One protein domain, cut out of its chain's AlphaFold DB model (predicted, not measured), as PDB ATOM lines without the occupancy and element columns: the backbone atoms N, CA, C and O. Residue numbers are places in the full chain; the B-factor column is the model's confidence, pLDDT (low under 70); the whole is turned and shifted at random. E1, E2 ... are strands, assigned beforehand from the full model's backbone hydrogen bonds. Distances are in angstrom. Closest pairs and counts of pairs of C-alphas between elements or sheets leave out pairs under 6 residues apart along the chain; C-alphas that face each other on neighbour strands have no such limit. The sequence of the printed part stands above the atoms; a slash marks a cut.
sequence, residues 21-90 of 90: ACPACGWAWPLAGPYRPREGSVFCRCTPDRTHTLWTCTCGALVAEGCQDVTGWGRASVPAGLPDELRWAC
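This is residues 21 to 90 of the 90 residues of an uncharacterized protein of Cellulomonas denverensis (UniProt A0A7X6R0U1). Amid little regular structure, a small, strongly twisted sheet of four strands stands with long loops, residues 21 to 37 and 66 to 86. The 70 printed residues have no named helix; E1 to E4 hold 19, all strand in class. The mixed sheet runs E1, E2, E3, E4, the first three a meander, each strand the antiparallel neighbour of the one before. The whole is compact, radius of gyration of the C-alphas 11.6 A, spanning 32 by 24 by 18 A.

Find C-alpha 38 at (172.364, 211.772, 205.674); E1 runs 16.3 A to residue 43. E2, residues 51 to 56, spans 15.5 A; E3 is residues 62 to 65. E4, residues 87 to 89, ends at C-alpha 89, (187.219, 207.134, 208.577).

In hairpin E1 and E2, see N 40 and O 54, 2.8 A, within hydrogen-bond range; in hairpin E2 and E3, N 55 and O 63, 2.8 A. E3 and E4 are parallel at 12 degrees, N 88 and O 62 at 2.8 A. Edge strands E1 and E4 are apart.

The farthest C-alphas, Gly 33 and Pro 48, are 33.6 A apart. The printed part has no cut; link E3 to E4 is long. No printed residue is under 70 in pLDDT.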
ATOM      1  N   ALA A  21     181.652 218.333 212.320       93.56
ATOM      2  CA  ALA A  21     181.890 218.845 210.979       93.56
ATOM      3  C   ALA A  21     182.337 217.739 210.019       93.56
ATOM      4  O   ALA A  21     182.833 216.692 210.437       93.56
ATOM      5  N   CYS A  22     182.203 218.003 208.720       93.50
ATOM      6  CA  CYS A  22     182.776 217.145 207.693       93.50
ATOM      7  C   CYS A  22     184.309 217.295 207.667       93.50
ATOM      8  O   CYS A  22     184.785 218.410 207.456       93.50
ATOM      9  N   PRO A  23     185.093 216.209 207.782       92.12
ATOM     10  CA  PRO A  23     186.551 216.280 207.694       92.12
ATOM     11  C   PRO A  23     187.057 216.685 206.299       92.12
ATOM     12  O   PRO A  23     188.148 217.228 206.189       92.12
ATOM     13  N   ALA A  24     186.261 216.478 205.242       92.00
ATOM     14  CA  ALA A  24     186.656 216.802 203.870       92.00
ATOM     15  C   ALA A  24     186.571 218.304 203.545       92.00
ATOM     16  O   ALA A  24     187.443 218.844 202.876       92.00
ATOM     17  N   CYS A  25     185.502 218.984 203.983       92.69
ATOM     18  CA  CYS A  25     185.251 220.392 203.639       92.69
ATOM     19  C   CYS A  25     185.191 221.339 204.847       92.69
ATOM     20  O   CYS A  25     184.987 222.536 204.666       92.69
ATOM     21  N   GLY A  26     185.308 220.827 206.076       93.75
ATOM     22  CA  GLY A  26     185.250 221.612 207.314       93.75
ATOM     23  C   GLY A  26     183.863 222.152 207.680       93.75
ATOM     24  O   GLY A  26     183.714 222.807 208.708       93.75
ATOM     25  N   TRP A  27     182.831 221.888 206.871       92.62
ATOM     26  CA  TRP A  27     181.481 222.389 207.122       92.62
ATOM     27  C   TRP A  27     180.874 221.774 208.386       92.62
ATOM     28  O   TRP A  27     180.787 220.547 208.499       92.62
ATOM     29  N   ALA A  28     180.403 222.624 209.301       94.50
ATOM     30  CA  ALA A  28     179.746 222.208 210.534       94.50
ATOM     31  C   ALA A  28     178.384 221.558 210.248       94.50
ATOM     32  O   ALA A  28     177.523 222.142 209.584       94.50
ATOM     33  N   TRP A  29     178.167 220.346 210.755       93.31
ATOM     34  CA  TRP A  29     176.940 219.606 210.487       93.31
ATOM     35  C   TRP A  29     175.815 220.016 211.437       93.31
ATOM     36  O   TRP A  29     175.928 219.829 212.649       93.31
ATOM     37  N   PRO A  30     174.694 220.547 210.917       91.00
ATOM     38  CA  PRO A  30     173.557 220.865 211.761       91.00
ATOM     39  C   PRO A  30     172.875 219.576 212.231       91.00
ATOM     40  O   PRO A  30     172.808 218.585 211.504       91.00
ATOM     41  N   LEU A  31     172.297 219.606 213.434       88.94
ATOM     42  CA  LEU A  31     171.579 218.459 214.006       88.94
ATOM     43  C   LEU A  31     170.223 218.190 213.332       88.94
ATOM     44  O   LEU A  31     169.667 217.103 213.483       88.94
ATOM     45  N   ALA A  32     169.679 219.168 212.601       86.62
ATOM     46  CA  ALA A  32     168.383 219.093 211.934       86.62
ATOM     47  C   ALA A  32     168.340 219.963 210.666       86.62
ATOM     48  O   ALA A  32     169.170 220.849 210.469       86.62
ATOM     49  N   GLY A  33     167.331 219.726 209.823       85.50
ATOM     50  CA  GLY A  33     167.096 220.485 208.592       85.50
ATOM     51  C   GLY A  33     167.732 219.867 207.339       85.50
ATOM     52  O   GLY A  33     168.350 218.805 207.410       85.50
ATOM     53  N   PRO A  34     167.564 220.513 206.170       84.56
ATOM     54  CA  PRO A  34     167.945 219.952 204.868       84.56
ATOM     55  C   PRO A  34     169.460 219.798 204.674       84.56
ATOM     56  O   PRO A  34     169.889 219.020 203.829       84.56
ATOM     57  N   TYR A  35     170.260 220.514 205.466       86.88
ATOM     58  CA  TYR A  35     171.723 220.470 205.415       86.88
ATOM     59  C   TYR A  35     172.339 219.495 206.430       86.88
ATOM     60  O   TYR A  35     173.564 219.388 206.501       86.88
ATOM     61  N   ARG A  36     171.517 218.779 207.218       91.25
ATOM     62  CA  ARG A  36     171.998 217.691 208.082       91.25
ATOM     63  C   ARG A  36     172.589 216.590 207.191       91.25
ATOM     64  O   ARG A  36     171.947 216.227 206.200       91.25
ATOM     65  N   PRO A  37     173.755 216.017 207.534       94.62
ATOM     66  CA  PRO A  37     174.280 214.871 206.806       94.62
ATOM     67  C   PRO A  37     173.279 213.713 206.831       94.62
ATOM     68  O   PRO A  37     172.573 213.480 207.822       94.62
ATOM     69  N   ARG A  38     173.205 212.972 205.725       92.81
ATOM     70  CA  ARG A  38     172.364 211.772 205.674       92.81
ATOM     71  C   ARG A  38     173.054 210.652 206.435       92.81
ATOM     72  O   ARG A  38     174.250 210.437 206.269       92.81
ATOM     73  N   GLU A  39     172.279 209.966 207.257       92.88
ATOM     74  CA  GLU A  39     172.723 208.807 208.019       92.88
ATOM     75  C   GLU A  39     172.500 207.537 207.196       92.88
ATOM     76  O   GLU A  39     171.474 207.396 206.529       92.88
ATOM     77  N   GLY A  40     173.452 206.618 207.259       92.06
ATOM     78  CA  GLY A  40     173.392 205.305 206.638       92.06
ATOM     79  C   GLY A  40     174.349 204.339 207.324       92.06
ATOM     80  O   GLY A  40     174.795 204.569 208.452       92.06
ATOM     81  N   SER A  41     174.690 203.260 206.630       91.75
ATOM     82  CA  SER A  41     175.643 202.269 207.114       91.75
ATOM     83  C   SER A  41     176.661 201.901 206.046       91.75
ATOM     84  O   SER A  41     176.378 201.916 204.848       91.75
ATOM     85  N   VAL A  42     177.864 201.557 206.496       92.25
ATOM     86  CA  VAL A  42     178.921 201.018 205.644       92.25
ATOM     87  C   VAL A  42     179.449 199.730 206.230       92.25
ATOM     88  O   VAL A  42     179.656 199.618 207.438       92.25
ATOM     89  N   PHE A  43     179.688 198.758 205.363       91.81
ATOM     90  CA  PHE A  43     180.419 197.570 205.748       91.81
ATOM     91  C   PHE A  43     181.927 197.862 205.724       91.81
ATOM     92  O   PHE A  43     182.446 198.190 204.663       91.81
ATOM     93  N   CYS A  44     182.641 197.727 206.842       91.12
ATOM     94  CA  CYS A  44     184.102 197.803 206.934       91.12
ATOM     95  C   CYS A  44     184.672 196.499 207.485       91.12
ATOM     96  O   CYS A  44     184.184 195.959 208.467       91.12
ATOM     97  N   ARG A  45     185.790 196.035 206.933       90.06
ATOM     98  CA  ARG A  45     186.504 194.856 207.457       90.06
ATOM     99  C   ARG A  45     187.399 195.141 208.671       90.06
ATOM    100  O   ARG A  45     188.034 194.222 209.171       90.06
ATOM    101  N   CYS A  46     187.446 196.388 209.130       87.12
ATOM    102  CA  CYS A  46     188.306 196.848 210.217       87.12
ATOM    103  C   CYS A  46     187.869 196.367 211.609       87.12
ATOM    104  O   CYS A  46     188.698 196.313 212.510       87.12
ATOM    105  N   THR A  47     186.599 195.994 211.801       81.38
ATOM    106  CA  THR A  47     186.096 195.492 213.090       81.38
ATOM    107  C   THR A  47     185.291 194.195 212.933       81.38
ATOM    108  O   THR A  47     184.781 193.921 211.842       81.38
ATOM    109  N   PRO A  48     185.142 193.382 214.001       81.12
ATOM    110  CA  PRO A  48     184.327 192.165 213.975       81.12
ATOM    111  C   PRO A  48     182.844 192.399 213.659       81.12
ATOM    112  O   PRO A  48     182.251 191.580 212.961       81.12
ATOM    113  N   ASP A  49     182.263 193.515 214.121       77.75
ATOM    114  CA  ASP A  49     180.857 193.878 213.859       77.75
ATOM    115  C   ASP A  49     180.613 194.295 212.403       77.75
ATOM    116  O   ASP A  49     179.477 194.307 211.924       77.75
ATOM    117  N   ARG A  50     181.695 194.608 211.681       84.50
ATOM    118  CA  ARG A  50     181.782 194.940 210.256       84.50
ATOM    119  C   ARG A  50     180.862 196.040 209.738       84.50
ATOM    120  O   ARG A  50     181.011 196.415 208.588       84.50
ATOM    121  N   THR A  51     179.934 196.575 210.521       91.00
ATOM    122  CA  THR A  51     178.977 197.597 210.099       91.00
ATOM    123  C   THR A  51     179.185 198.848 210.927       91.00
ATOM    124  O   THR A  51     179.071 198.829 212.148       91.00
ATOM    125  N   HIS A  52     179.467 199.947 210.242       91.75
ATOM    126  CA  HIS A  52     179.711 201.248 210.839       91.75
ATOM    127  C   HIS A  52     178.673 202.255 210.379       91.75
ATOM    128  O   HIS A  52     177.971 202.064 209.385       91.75
ATOM    129  N   THR A  53     178.596 203.348 211.124       92.75
ATOM    130  CA  THR A  53     177.684 204.448 210.802       92.75
ATOM    131  C   THR A  53     178.282 205.236 209.668       92.75
ATOM    132  O   THR A  53     179.452 205.586 209.754       92.75
ATOM    133  N   LEU A  54     177.497 205.543 208.645       94.12
ATOM    134  CA  LEU A  54     177.944 206.353 207.526       94.12
ATOM    135  C   LEU A  54     177.215 207.691 207.521       94.12
ATOM    136  O   LEU A  54     175.987 207.738 207.572       94.12
ATOM    137  N   TRP A  55     177.975 208.767 207.401       95.12
ATOM    138  CA  TRP A  55     177.478 210.125 207.254       95.12
ATOM    139  C   TRP A  55     177.793 210.630 205.849       95.12
ATOM    140  O   TRP A  55     178.947 210.648 205.431       95.12
ATOM    141  N   THR A  56     176.765 211.038 205.107       94.81
ATOM    142  CA  THR A  56     176.915 211.626 203.768       94.81
ATOM    143  C   THR A  56     176.784 213.138 203.855       94.81
ATOM    144  O   THR A  56     175.716 213.653 204.202       94.81
ATOM    145  N   CYS A  57     177.860 213.848 203.525       94.75
ATOM    146  CA  CYS A  57     177.868 215.301 203.456       94.75
ATOM    147  C   CYS A  57     177.253 215.813 202.149       94.75
ATOM    148  O   CYS A  57     177.287 215.147 201.117       94.75
ATOM    149  N   THR A  58     176.770 217.052 202.164       92.81
ATOM    150  CA  THR A  58     176.330 217.777 200.966       92.81
ATOM    151  C   THR A  58     177.462 218.056 199.974       92.81
ATOM    152  O   THR A  58     177.183 218.211 198.792       92.81
ATOM    153  N   CYS A  59     178.729 218.069 200.412       92.25
ATOM    154  CA  CYS A  59     179.887 218.157 199.513       92.25
ATOM    155  C   CYS A  59     180.188 216.844 198.766       92.25
ATOM    156  O   CYS A  59     181.103 216.807 197.951       92.25
ATOM    157  N   GLY A  60     179.449 215.764 199.052       92.31
ATOM    158  CA  GLY A  60     179.636 214.443 198.449       92.31
ATOM    159  C   GLY A  60     180.536 213.496 199.247       92.31
ATOM    160  O   GLY A  60     180.599 212.315 198.920       92.31
ATOM    161  N   ALA A  61     181.191 213.971 200.312       94.44
ATOM    162  CA  ALA A  61     182.019 213.120 201.160       94.44
ATOM    163  C   ALA A  61     181.191 212.099 201.958       94.44
ATOM    164  O   ALA A  61     180.128 212.418 202.501       94.44
ATOM    165  N   LEU A  62     181.732 210.887 202.073       95.00
ATOM    166  CA  LEU A  62     181.248 209.803 202.913       95.00
ATOM    167  C   LEU A  62     182.180 209.631 204.110       95.00
ATOM    168  O   LEU A  62     183.380 209.438 203.942       95.00
ATOM    169  N   VAL A  63     181.627 209.678 205.314       94.75
ATOM    170  CA  VAL A  63     182.398 209.694 206.560       94.75
ATOM    171  C   VAL A  63     181.876 208.594 207.477       94.75
ATOM    172  O   VAL A  63     180.720 208.641 207.897       94.75
ATOM    173  N   ALA A  64     182.691 207.581 207.749       93.88
ATOM    174  CA  ALA A  64     182.299 206.422 208.534       93.88
ATOM    175  C   ALA A  64     182.811 206.494 209.970       93.88
ATOM    176  O   ALA A  64     184.017 206.448 210.203       93.88
ATOM    177  N   GLU A  65     181.878 206.521 210.920       90.00
ATOM    178  CA  GLU A  65     182.175 206.571 212.350       90.00
ATOM    179  C   GLU A  65     182.486 205.179 212.913       90.00
ATOM    180  O   GLU A  65     181.683 204.244 212.789       90.00
ATOM    181  N   GLY A  66     183.642 205.052 213.562       85.19
ATOM    182  CA  GLY A  66     184.161 203.803 214.120       85.19
ATOM    183  C   GLY A  66     184.883 202.925 213.095       85.19
ATOM    184  O   GLY A  66     185.296 201.814 213.424       85.19
ATOM    185  N   CYS A  67     185.031 203.404 211.860       89.94
ATOM    186  CA  CYS A  67     185.879 202.781 210.858       89.94
ATOM    187  C   CYS A  67     187.323 203.271 211.028       89.94
ATOM    188  O   CYS A  67     187.535 204.432 211.348       89.94
ATOM    189  N   GLN A  68     188.310 202.407 210.788       88.25
ATOM    190  CA  GLN A  68     189.735 202.770 210.859       88.25
ATOM    191  C   GLN A  68     190.425 202.805 209.490       88.25
ATOM    192  O   GLN A  68     191.474 203.424 209.349       88.25
ATOM    193  N   ASP A  69     189.853 202.139 208.485       87.81
ATOM    194  CA  ASP A  69     190.470 201.976 207.171       87.81
ATOM    195  C   ASP A  69     189.404 201.952 206.066       87.81
ATOM    196  O   ASP A  69     188.580 201.034 205.975       87.81
ATOM    197  N   VAL A  70     189.444 202.969 205.204       89.44
ATOM    198  CA  VAL A  70     188.513 203.133 204.080       89.44
ATOM    199  C   VAL A  70     188.721 202.103 202.968       89.44
ATOM    200  O   VAL A  70     187.780 201.786 202.242       89.44
ATOM    201  N   THR A  71     189.910 201.499 202.865       87.75
ATOM    202  CA  THR A  71     190.188 200.414 201.902       87.75
ATOM    203  C   THR A  71     189.472 199.112 202.287       87.75
ATOM    204  O   THR A  71     189.227 198.221 201.464       87.75
ATOM    205  N   GLY A  72     189.064 199.014 203.554       87.50
ATOM    206  CA  GLY A  72     188.267 197.927 204.094       87.50
ATOM    207  C   GLY A  72     186.788 197.977 203.714       87.50
ATOM    208  O   GLY A  72     186.083 197.014 204.036       87.50
ATOM    209  N   TRP A  73     186.312 199.050 203.068       91.25
ATOM    210  CA  TRP A  73     184.888 199.253 202.797       91.25
ATOM    211  C   TRP A  73     184.350 198.280 201.743       91.25
ATOM    212  O   TRP A  73     184.968 198.011 200.712       91.25
ATOM    213  N   GLY A  74     183.160 197.742 201.999       87.50
ATOM    214  CA  GLY A  74     182.443 196.903 201.052       87.50
ATOM    215  C   GLY A  74     182.012 197.710 199.830       87.50
ATOM    216  O   GLY A  74     181.414 198.775 199.963       87.50
ATOM    217  N   ARG A  75     182.246 197.170 198.627       81.31
ATOM    218  CA  ARG A  75     181.903 197.836 197.355       81.31
ATOM    219  C   ARG A  75     180.428 198.237 197.245       81.31
ATOM    220  O   ARG A  75     180.129 199.236 196.616       81.31
ATOM    221  N   ALA A  76     179.519 197.482 197.863       80.25
ATOM    222  CA  ALA A  76     178.086 197.787 197.849       80.25
ATOM    223  C   ALA A  76     177.703 199.002 198.716       80.25
ATOM    224  O   ALA A  76     176.641 199.580 198.520       80.25
ATOM    225  N   SER A  77     178.553 199.395 199.670       78.38
ATOM    226  CA  SER A  77     178.317 200.543 200.553       78.38
ATOM    227  C   SER A  77     178.828 201.865 199.977       78.38
ATOM    228  O   SER A  77     178.640 202.910 200.593       78.38
ATOM    229  N   VAL A  78     179.492 201.825 198.820       83.94
ATOM    230  CA  VAL A  78     180.104 202.991 198.184       83.94
ATOM    231  C   VAL A  78     179.506 203.178 196.795       83.94
ATOM    232  O   VAL A  78     179.501 202.229 196.012       83.94
ATOM    233  N   PRO A  79     179.024 204.384 196.449       85.06
ATOM    234  CA  PRO A  79     178.601 204.686 195.091       85.06
ATOM    235  C   PRO A  79     179.715 204.389 194.085       85.06
ATOM    236  O   PRO A  79     180.883 204.720 194.306       85.06
ATOM    237  N   ALA A  80     179.352 203.777 192.959       82.75
ATOM    238  CA  ALA A  80     180.305 203.509 191.890       82.75
ATOM    239  C   ALA A  80     180.968 204.817 191.425       82.75
ATOM    240  O   ALA A  80     180.288 205.809 191.171       82.75
ATOM    241  N   GLY A  81     182.299 204.807 191.326       82.56
ATOM    242  CA  GLY A  81     183.071 205.965 190.877       82.56
ATOM    243  C   GLY A  81     183.259 207.070 191.918       82.56
ATOM    244  O   GLY A  81     183.826 208.098 191.565       82.56
ATOM    245  N   LEU A  82     182.837 206.886 193.178       86.00
ATOM    246  CA  LEU A  82     183.190 207.835 194.235       86.00
ATOM    247  C   LEU A  82     184.719 207.843 194.426       86.00
ATOM    248  O   LEU A  82     185.266 206.780 194.745       86.00
ATOM    249  N   PRO A  83     185.389 208.997 194.289       88.00
ATOM    250  CA  PRO A  83     186.820 209.117 194.537       88.00
ATOM    251  C   PRO A  83     187.205 208.725 195.968       88.00
ATOM    252  O   PRO A  83     186.421 208.905 196.906       88.00
ATOM    253  N   ASP A  84     188.405 208.173 196.147       86.38
ATOM    254  CA  ASP A  84     188.869 207.704 197.457       86.38
ATOM    255  C   ASP A  84     189.093 208.875 198.433       86.38
ATOM    256  O   ASP A  84     188.837 208.725 199.625       86.38
ATOM    257  N   GLU A  85     189.447 210.068 197.943       88.56
ATOM    258  CA  GLU A  85     189.618 211.293 198.741       88.56
ATOM    259  C   GLU A  85     188.317 211.815 199.375       88.56
ATOM    260  O   GLU A  85     188.335 212.608 200.320       88.56
ATOM    261  N   LEU A  86     187.166 211.355 198.878       92.12
ATOM    262  CA  LEU A  86     185.857 211.656 199.452       92.12
ATOM    263  C   LEU A  86     185.417 210.613 200.486       92.12
ATOM    264  O   LEU A  86     184.315 210.729 201.019       92.12
ATOM    265  N   ARG A  87     186.254 209.621 200.808       93.12
ATOM    266  CA  ARG A  87     185.973 208.593 201.817       93.12
ATOM    267  C   ARG A  87     186.810 208.846 203.060       93.12
ATOM    268  O   ARG A  87     188.031 208.906 202.997       93.12
ATOM    269  N   TRP A  88     186.145 208.942 204.203       93.94
ATOM    270  CA  TRP A  88     186.777 209.281 205.471       93.94
ATOM    271  C   TRP A  88     186.396 208.280 206.550       93.94
ATOM    272  O   TRP A  88     185.234 207.909 206.688       93.94
ATOM    273  N   ALA A  89     187.385 207.867 207.330       90.50
ATOM    274  CA  ALA A  89     187.219 207.134 208.577       90.50
ATOM    275  C   ALA A  89     187.320 208.140 209.737       90.50
ATOM    276  O   ALA A  89     188.228 208.974 209.725       90.50
ATOM    277  N   CYS A  90     186.384 208.106 210.690       81.44
ATOM    278  CA  CYS A  90     186.380 208.993 211.860       81.44
ATOM    279  C   CYS A  90     186.026 208.268 213.161       81.44
ATOM    280  O   CYS A  90     185.239 207.293 213.116       81.44
TER     281      CYS A  90